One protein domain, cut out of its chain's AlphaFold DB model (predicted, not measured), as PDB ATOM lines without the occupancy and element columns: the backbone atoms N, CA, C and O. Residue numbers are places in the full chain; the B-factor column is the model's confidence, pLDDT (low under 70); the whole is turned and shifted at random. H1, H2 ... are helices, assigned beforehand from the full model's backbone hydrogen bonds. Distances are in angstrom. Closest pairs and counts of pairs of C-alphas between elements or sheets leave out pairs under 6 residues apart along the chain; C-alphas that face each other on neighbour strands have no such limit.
ATOM      1  N   THR A  81      17.517  -5.132   3.152       96.19
ATOM      2  CA  THR A  81      17.302  -5.625   1.787       96.19
ATOM      3  C   THR A  81      16.098  -6.557   1.685       96.19
ATOM      4  O   THR A  81      15.389  -6.507   0.687       96.19
ATOM      5  N   TYR A  82      15.801  -7.347   2.720       96.44
ATOM      6  CA  TYR A  82      14.640  -8.240   2.731       96.44
ATOM      7  C   TYR A  82      13.314  -7.471   2.661       96.44
ATOM      8  O   TYR A  82      12.461  -7.786   1.834       96.44
ATOM      9  N   ILE A  83      13.147  -6.437   3.495       97.12
ATOM     10  CA  ILE A  83      11.907  -5.652   3.577       97.12
ATOM     11  C   ILE A  83      11.496  -5.068   2.213       97.12
ATOM     12  O   ILE A  83      10.360  -5.309   1.812       97.12
ATOM     13  N   PRO A  84      12.355  -4.345   1.466       96.94
ATOM     14  CA  PRO A  84      11.957  -3.789   0.174       96.94
ATOM     15  C   PRO A  84      11.653  -4.858  -0.880       96.94
ATOM     16  O   PRO A  84      10.771  -4.632  -1.702       96.94
ATOM     17  N   ILE A  85      12.314  -6.023  -0.850       94.81
ATOM     18  CA  ILE A  85      11.997  -7.136  -1.762       94.81
ATOM     19  C   ILE A  85      10.617  -7.700  -1.435       94.81
ATOM     20  O   ILE A  85       9.769  -7.800  -2.316       94.81
ATOM     21  N   PHE A  86      10.370  -8.006  -0.161       94.69
ATOM     22  CA  PHE A  86       9.086  -8.524   0.296       94.69
ATOM     23  C   PHE A  86       7.947  -7.538   0.010       94.69
ATOM     24  O   PHE A  86       6.946  -7.901  -0.597       94.69
ATOM     25  N   THR A  87       8.125  -6.259   0.361       95.19
ATOM     26  CA  THR A  87       7.142  -5.208   0.057       95.19
ATOM     27  C   THR A  87       6.960  -5.023  -1.452       95.19
ATOM     28  O   THR A  87       5.842  -4.802  -1.899       95.19
ATOM     29  N   GLY A  88       8.019  -5.152  -2.255       94.94
ATOM     30  CA  GLY A  88       7.925  -5.112  -3.715       94.94
ATOM     31  C   GLY A  88       7.082  -6.252  -4.291       94.94
ATOM     32  O   GLY A  88       6.249  -6.011  -5.165       94.94
ATOM     33  N   LEU A  89       7.240  -7.474  -3.775       91.56
ATOM     34  CA  LEU A  89       6.433  -8.635  -4.175       91.56
ATOM     35  C   LEU A  89       4.963  -8.488  -3.761       91.56
ATOM     36  O   LEU A  89       4.069  -8.769  -4.555       91.56
ATOM     37  N   GLU A  90       4.707  -7.975  -2.559       90.94
ATOM     38  CA  GLU A  90       3.348  -7.705  -2.077       90.94
ATOM     39  C   GLU A  90       2.648  -6.604  -2.895       90.94
ATOM     40  O   GLU A  90       1.501  -6.764  -3.311       90.94
ATOM     41  N   LEU A  91       3.343  -5.498  -3.191       93.00
ATOM     42  CA  LEU A  91       2.770  -4.362  -3.928       93.00
ATOM     43  C   LEU A  91       2.600  -4.620  -5.426       93.00
ATOM     44  O   LEU A  91       1.692  -4.064  -6.038       93.00
ATOM     45  N   SER A  92       3.453  -5.452  -6.025       88.88
ATOM     46  CA  SER A  92       3.331  -5.833  -7.440       88.88
ATOM     47  C   SER A  92       2.167  -6.790  -7.704       88.88
ATOM     48  O   SER A  92       1.921  -7.151  -8.852       88.88
ATOM     49  N   ALA A  93       1.442  -7.187  -6.652       82.75
ATOM     50  CA  ALA A  93       0.352  -8.144  -6.704       82.75
ATOM     51  C   ALA A  93       0.733  -9.461  -7.403       82.75
ATOM     52  O   ALA A  93      -0.150 -10.180  -7.871       82.75
ATOM     53  N   VAL A  94       2.022  -9.816  -7.409       80.38
ATOM     54  CA  VAL A  94       2.491 -11.095  -7.936       80.38
ATOM     55  C   VAL A  94       1.891 -12.205  -7.077       80.38
ATOM     56  O   VAL A  94       1.869 -12.135  -5.841       80.38
ATOM     57  N   ASP A  95       1.313 -13.197  -7.742       83.19
ATOM     58  CA  ASP A  95       0.874 -14.421  -7.093       83.19
ATOM     59  C   ASP A  95       2.055 -15.392  -7.088       83.19
ATOM     60  O   ASP A  95       2.396 -15.988  -8.111       83.19
ATOM     61  N   GLY A  96       2.731 -15.501  -5.943       79.06
ATOM     62  CA  GLY A  96       3.893 -16.372  -5.797       79.06
ATOM     63  C   GLY A  96       3.578 -17.840  -6.097       79.06
ATOM     64  O   GLY A  96       4.445 -18.554  -6.589       79.06
ATOM     65  N   ILE A  97       2.332 -18.281  -5.880       82.25
ATOM     66  CA  ILE A  97       1.907 -19.649  -6.206       82.25
ATOM     67  C   ILE A  97       1.865 -19.833  -7.725       82.25
ATOM     68  O   ILE A  97       2.370 -20.832  -8.232       82.25
ATOM     69  N   ALA A  98       1.331 -18.851  -8.456       83.75
ATOM     70  CA  ALA A  98       1.325 -18.872  -9.917       83.75
ATOM     71  C   ALA A  98       2.748 -18.808 -10.496       83.75
ATOM     72  O   ALA A  98       3.048 -19.508 -11.459       83.75
ATOM     73  N   LEU A  99       3.638 -18.020  -9.880       82.38
ATOM     74  CA  LEU A  99       5.042 -17.926 -10.289       82.38
ATOM     75  C   LEU A  99       5.768 -19.273 -10.138       82.38
ATOM     76  O   LEU A  99       6.505 -19.685 -11.032       82.38
ATOM     77  N   ILE A 100       5.543 -19.968  -9.017       83.50
ATOM     78  CA  ILE A 100       6.104 -21.301  -8.775       83.50
ATOM     79  C   ILE A 100       5.497 -22.318  -9.743       83.50
ATOM     80  O   ILE A 100       6.245 -23.099 -10.319       83.50
ATOM     81  N   GLY A 101       4.181 -22.279  -9.978       83.56
ATOM     82  CA  GLY A 101       3.523 -23.132 -10.972       83.56
ATOM     83  C   GLY A 101       4.136 -22.960 -12.363       83.56
ATOM     84  O   GLY A 101       4.566 -23.933 -12.968       83.56
ATOM     85  N   GLN A 102       4.316 -21.714 -12.810       85.56
ATOM     86  CA  GLN A 102       4.948 -21.418 -14.096       85.56
ATOM     87  C   GLN A 102       6.407 -21.897 -14.164       85.56
ATOM     88  O   GLN A 102       6.855 -22.373 -15.207       85.56
ATOM     89  N   ALA A 103       7.165 -21.777 -13.071       84.94
ATOM     90  CA  ALA A 103       8.538 -22.276 -13.011       84.94
ATOM     91  C   ALA A 103       8.595 -23.812 -13.066       84.94
ATOM     92  O   ALA A 103       9.464 -24.370 -13.732       84.94
ATOM     93  N   ILE A 104       7.668 -24.493 -12.395       85.38
ATOM     94  CA  ILE A 104       7.558 -25.954 -12.382       85.38
ATOM     95  C   ILE A 104       7.157 -26.476 -13.764       85.38
ATOM     96  O   ILE A 104       7.822 -27.379 -14.276       85.38
ATOM     97  N   ASP A 105       6.170 -25.843 -14.404       85.81
ATOM     98  CA  ASP A 105       5.756 -26.143 -15.780       85.81
ATOM     99  C   ASP A 105       6.921 -25.964 -16.763       85.81
ATOM    100  O   ASP A 105       7.119 -26.781 -17.661       85.81
ATOM    101  N   TYR A 106       7.739 -24.925 -16.572       86.81
ATOM    102  CA  TYR A 106       8.917 -24.675 -17.402       86.81
ATOM    103  C   TYR A 106      10.010 -25.744 -17.235       86.81
ATOM    104  O   TYR A 106      10.695 -26.079 -18.201       86.81
ATOM    105  N   ILE A 107      10.191 -26.278 -16.023       88.12
ATOM    106  CA  ILE A 107      11.189 -27.325 -15.732       88.12
ATOM    107  C   ILE A 107      10.631 -28.728 -16.061       88.12
ATOM    108  O   ILE A 107      11.398 -29.682 -16.186       88.12
ATOM    109  N   GLY A 108       9.316 -28.858 -16.260       82.38
ATOM    110  CA  GLY A 108       8.650 -30.117 -16.598       82.38
ATOM    111  C   GLY A 108       8.579 -31.100 -15.427       82.38
ATOM    112  O   GLY A 108       8.597 -32.310 -15.638       82.38
ATOM    113  N   ILE A 109       8.554 -30.594 -14.190       84.44
ATOM    114  CA  ILE A 109       8.427 -31.424 -12.987       84.44
ATOM    115  C   ILE A 109       6.944 -31.547 -12.640       84.44
ATOM    116  O   ILE A 109       6.253 -30.546 -12.504       84.44
ATOM    117  N   GLU A 110       6.451 -32.762 -12.429       78.88
ATOM    118  CA  GLU A 110       5.124 -32.963 -11.847       78.88
ATOM    119  C   GLU A 110       5.216 -32.801 -10.325       78.88
ATOM    120  O   GLU A 110       5.685 -33.688  -9.611       78.88
ATOM    121  N   ALA A 111       4.804 -31.640  -9.820       76.00
ATOM    122  CA  ALA A 111       4.659 -31.387  -8.393       76.00
ATOM    123  C   ALA A 111       3.195 -31.073  -8.079       76.00
ATOM    124  O   ALA A 111       2.579 -30.236  -8.735       76.00
ATOM    125  N   ASP A 112       2.635 -31.722  -7.060       77.50
ATOM    126  CA  ASP A 112       1.275 -31.438  -6.615       77.50
ATOM    127  C   ASP A 112       1.261 -30.208  -5.684       77.50
ATOM    128  O   ASP A 112       1.729 -30.258  -4.543       77.50
ATOM    129  N   LEU A 113       0.744 -29.079  -6.187       75.88
ATOM    130  CA  LEU A 113       0.588 -27.821  -5.439       75.88
ATOM    131  C   LEU A 113      -0.819 -27.635  -4.844       75.88
ATOM    132  O   LEU A 113      -1.118 -26.559  -4.320       75.88
ATOM    133  N   THR A 114      -1.698 -28.641  -4.887       76.44
ATOM    134  CA  THR A 114      -3.078 -28.509  -4.367       76.44
ATOM    135  C   THR A 114      -3.129 -28.067  -2.899       76.44
ATOM    136  O   THR A 114      -3.976 -27.254  -2.510       76.44
ATOM    137  N   TRP A 115      -2.171 -28.505  -2.078       71.06
ATOM    138  CA  TRP A 115      -2.064 -28.087  -0.676       71.06
ATOM    139  C   TRP A 115      -1.757 -26.583  -0.510       71.06
ATOM    140  O   TRP A 115      -2.247 -25.950   0.428       71.06
ATOM    141  N   LEU A 116      -1.018 -25.976  -1.449       70.19
ATOM    142  CA  LEU A 116      -0.727 -24.536  -1.474       70.19
ATOM    143  C   LEU A 116      -1.940 -23.712  -1.922       70.19
ATOM    144  O   LEU A 116      -2.115 -22.582  -1.464       70.19
ATOM    145  N   GLN A 117      -2.820 -24.276  -2.750       70.25
ATOM    146  CA  GLN A 117      -4.022 -23.585  -3.231       70.25
ATOM    147  C   GLN A 117      -5.162 -23.543  -2.201       70.25
ATOM    148  O   GLN A 117      -5.989 -22.633  -2.242       70.25
ATOM    149  N   THR A 118      -5.190 -24.473  -1.239       74.75
ATOM    150  CA  THR A 118      -6.329 -24.640  -0.311       74.75
ATOM    151  C   THR A 118      -6.501 -23.457   0.664       74.75
ATOM    152  O   THR A 118      -7.622 -23.127   1.037       74.75
ATOM    153  N   ASN A 119      -5.418 -22.762   1.041       70.50
ATOM    154  CA  ASN A 119      -5.441 -21.570   1.908       70.50
ATOM    155  C   ASN A 119      -4.813 -20.353   1.209       70.50
ATOM    156  O   ASN A 119      -3.839 -19.766   1.677       70.50
ATOM    157  N   SER A 120      -5.388 -19.977   0.067       68.56
ATOM    158  CA  SER A 120      -4.813 -19.031  -0.900       68.56
ATOM    159  C   SER A 120      -4.291 -17.706  -0.301       68.56
ATOM    160  O   SER A 120      -3.199 -17.274  -0.657       68.56
ATOM    161  N   TYR A 121      -4.981 -17.085   0.668       70.44
ATOM    162  CA  TYR A 121      -4.547 -15.785   1.216       70.44
ATOM    163  C   TYR A 121      -3.320 -15.879   2.144       70.44
ATOM    164  O   TYR A 121      -2.343 -15.152   1.970       70.44
ATOM    165  N   LEU A 122      -3.344 -16.789   3.124       73.19
ATOM    166  CA  LEU A 122      -2.219 -16.997   4.047       73.19
ATOM    167  C   LEU A 122      -1.013 -17.597   3.318       73.19
ATOM    168  O   LEU A 122       0.119 -17.164   3.532       73.19
ATOM    169  N   ASN A 123      -1.269 -18.544   2.414       80.12
ATOM    170  CA  ASN A 123      -0.222 -19.208   1.650       80.12
ATOM    171  C   ASN A 123       0.483 -18.233   0.709       80.12
ATOM    172  O   ASN A 123       1.699 -18.309   0.580       80.12
ATOM    173  N   ARG A 124      -0.229 -17.259   0.129       83.50
ATOM    174  CA  ARG A 124       0.387 -16.239  -0.725       83.50
ATOM    175  C   ARG A 124       1.451 -15.423   0.005       83.50
ATOM    176  O   ARG A 124       2.563 -15.309  -0.498       83.50
ATOM    177  N   HIS A 125       1.146 -14.892   1.188       89.19
ATOM    178  CA  HIS A 125       2.112 -14.093   1.953       89.19
ATOM    179  C   HIS A 125       3.326 -14.916   2.389       89.19
ATOM    180  O   HIS A 125       4.457 -14.437   2.342       89.19
ATOM    181  N   VAL A 126       3.100 -16.170   2.789       89.62
ATOM    182  CA  VAL A 126       4.177 -17.084   3.185       89.62
ATOM    183  C   VAL A 126       5.059 -17.432   1.985       89.62
ATOM    184  O   VAL A 126       6.278 -17.330   2.078       89.62
ATOM    185  N   VAL A 127       4.466 -17.766   0.838       88.94
ATOM    186  CA  VAL A 127       5.199 -18.053  -0.403       88.94
ATOM    187  C   VAL A 127       5.986 -16.827  -0.863       88.94
ATOM    188  O   VAL A 127       7.173 -16.941  -1.157       88.94
ATOM    189  N   ASN A 128       5.378 -15.639  -0.841       91.12
ATOM    190  CA  ASN A 128       6.066 -14.384  -1.149       91.12
ATOM    191  C   ASN A 128       7.227 -14.111  -0.183       91.12
ATOM    192  O   ASN A 128       8.274 -13.634  -0.614       91.12
ATOM    193  N   ALA A 129       7.079 -14.434   1.106       92.56
ATOM    194  CA  ALA A 129       8.151 -14.314   2.090       92.56
ATOM    195  C   ALA A 129       9.320 -15.264   1.789       92.56
ATOM    196  O   ALA A 129      10.474 -14.843   1.863       92.56
ATOM    197  N   PHE A 130       9.049 -16.509   1.388       93.00
ATOM    198  CA  PHE A 130      10.092 -17.452   0.970       93.00
ATOM    199  C   PHE A 130      10.791 -17.006  -0.317       93.00
ATOM    200  O   PHE A 130      12.017 -16.978  -0.361       93.00
ATOM    201  N   ILE A 131      10.041 -16.568  -1.332       91.94
ATOM    202  CA  ILE A 131      10.624 -16.019  -2.566       91.94
ATOM    203  C   ILE A 131      11.482 -14.788  -2.244       91.94
ATOM    204  O   ILE A 131      12.605 -14.667  -2.736       91.94
ATOM    205  N   ALA A 132      10.998 -13.891  -1.380       94.69
ATOM    206  CA  ALA A 132      11.770 -12.743  -0.920       94.69
ATOM    207  C   ALA A 132      13.047 -13.172  -0.189       94.69
ATOM    208  O   ALA A 132      14.084 -12.543  -0.373       94.69
ATOM    209  N   MET A 133      12.985 -14.227   0.624       95.19
ATOM    210  CA  MET A 133      14.130 -14.771   1.354       95.19
ATOM    211  C   MET A 133      15.206 -15.303   0.399       95.19
ATOM    212  O   MET A 133      16.373 -14.944   0.555       95.19
ATOM    213  N   GLU A 134      14.810 -16.065  -0.621       93.88
ATOM    214  CA  GLU A 134      15.708 -16.600  -1.654       93.88
ATOM    215  C   GLU A 134      16.328 -15.487  -2.512       93.88
ATOM    216  O   GLU A 134      17.549 -15.408  -2.670       93.88
ATOM    217  N   LEU A 135      15.513 -14.537  -2.990       93.12
ATOM    218  CA  LEU A 135      16.007 -13.357  -3.713       93.12
ATOM    219  C   LEU A 135      16.959 -12.523  -2.848       93.12
ATOM    220  O   LEU A 135      17.971 -12.009  -3.329       93.12
ATOM    221  N   ASN A 136      16.670 -12.409  -1.552       96.19
ATOM    222  CA  ASN A 136      17.534 -11.721  -0.605       96.19
ATOM    223  C   ASN A 136      18.860 -12.467  -0.377       96.19
ATOM    224  O   ASN A 136      19.865 -11.809  -0.094       96.19
ATOM    225  N   GLY A 137      18.877 -13.796  -0.516       93.44
ATOM    226  CA  GLY A 137      20.081 -14.629  -0.520       93.44
ATOM    227  C   GLY A 137      20.974 -14.363  -1.733       93.44
ATOM    228  O   GLY A 137      22.188 -14.258  -1.594       93.44
ATOM    229  N   MET A 138      20.406 -14.093  -2.911       94.31
ATOM    230  CA  MET A 138      21.211 -13.736  -4.092       94.31
ATOM    231  C   MET A 138      22.002 -12.426  -3.923       94.31
ATOM    232  O   MET A 138      23.052 -12.238  -4.536       94.31
ATOM    233  N   ILE A 139      21.546 -11.525  -3.048       95.19
ATOM    234  CA  ILE A 139      22.238 -10.265  -2.726       95.19
ATOM    235  C   ILE A 139      23.383 -10.486  -1.716       95.19
ATOM    236  O   ILE A 139      24.201  -9.590  -1.486       95.19
ATOM    237  N   GLU A 140      23.498 -11.677  -1.124       93.38
ATOM    238  CA  GLU A 140      24.496 -11.992  -0.098       93.38
ATOM    239  C   GLU A 140      25.936 -11.761  -0.579       93.38
ATOM    240  O   GLU A 140      26.747 -11.215   0.173       93.38
ATOM    241  N   PHE A 141      26.223 -12.035  -1.859       91.81
ATOM    242  CA  PHE A 141      27.526 -11.773  -2.484       91.81
ATOM    243  C   PHE A 141      27.969 -10.308  -2.380       91.81
ATOM    244  O   PHE A 141      29.158 -10.025  -2.242       91.81
TER     245      PHE A 141
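What this domain is: This is residues 81 to 141 of the 201 residues of the protein "Hypothetical protein" of Aureoumbra lagunensis (UniProt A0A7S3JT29). One long helix, H4, makes the length of the body; H1 packs side by side with it, while H2 meets H4 with residues 96 to 97 alone and slants away, so that residues 102 to 108 stick out. The chain then folds back to the short H3 near H4. The printed part has 61 residues with four named helices in the order H1, H2, H3, H4 and no named strand; the class is all helix. It is only just compact, close to loose, with a radius of gyration of the C-alphas of 12.3 A and spans of 32 by 26 by 16 A.

Where its parts are: H1, residues 81 to 91, begins with C-alpha 81 at (17.302, -5.625, 1.787) and is 15.7 A long from first to last C-alpha. H2, residues 96 to 107, measures 16.5 A and begins with C-alpha 96 at (3.893, -16.372, -5.797). H3, residues 114 to 117, measures 5.1 A. H4, residues 120 to 138, measures 26.7 A and ends with C-alpha 138 at (21.211, -13.736, -4.092).

How they stand to each other: H1 and H4 touch, the closest C-alphas being those of Phe 86 and Ala 132, 5.1 A apart. They run opposite ways at a tilt of 37 degrees, only just steep. H1 and H2 are apart, but only just, at 8.3 A. H2 touches H4, the closest C-alphas being those of Gly 96 and Asn 128 at 5.5 A; they run the same way at a steep tilt of 63 degrees. H3 and H4 are close but not clearly touching, with the C-alphas of Leu 116 and Asn 123 closest at 6.2 A. Every O i to N i+4 pair is within hydrogen-bond range in H1 and H2, and 14 of 15 are in H4; H3 is too short for such a pair.

The domain as a whole: The C-alphas farthest apart, those of Thr 118 and Phe 141, are 36.3 A apart. The printed part has no cut and no long link. The mean pLDDT of the printed part is 86.1, and Ser 120 is under 70.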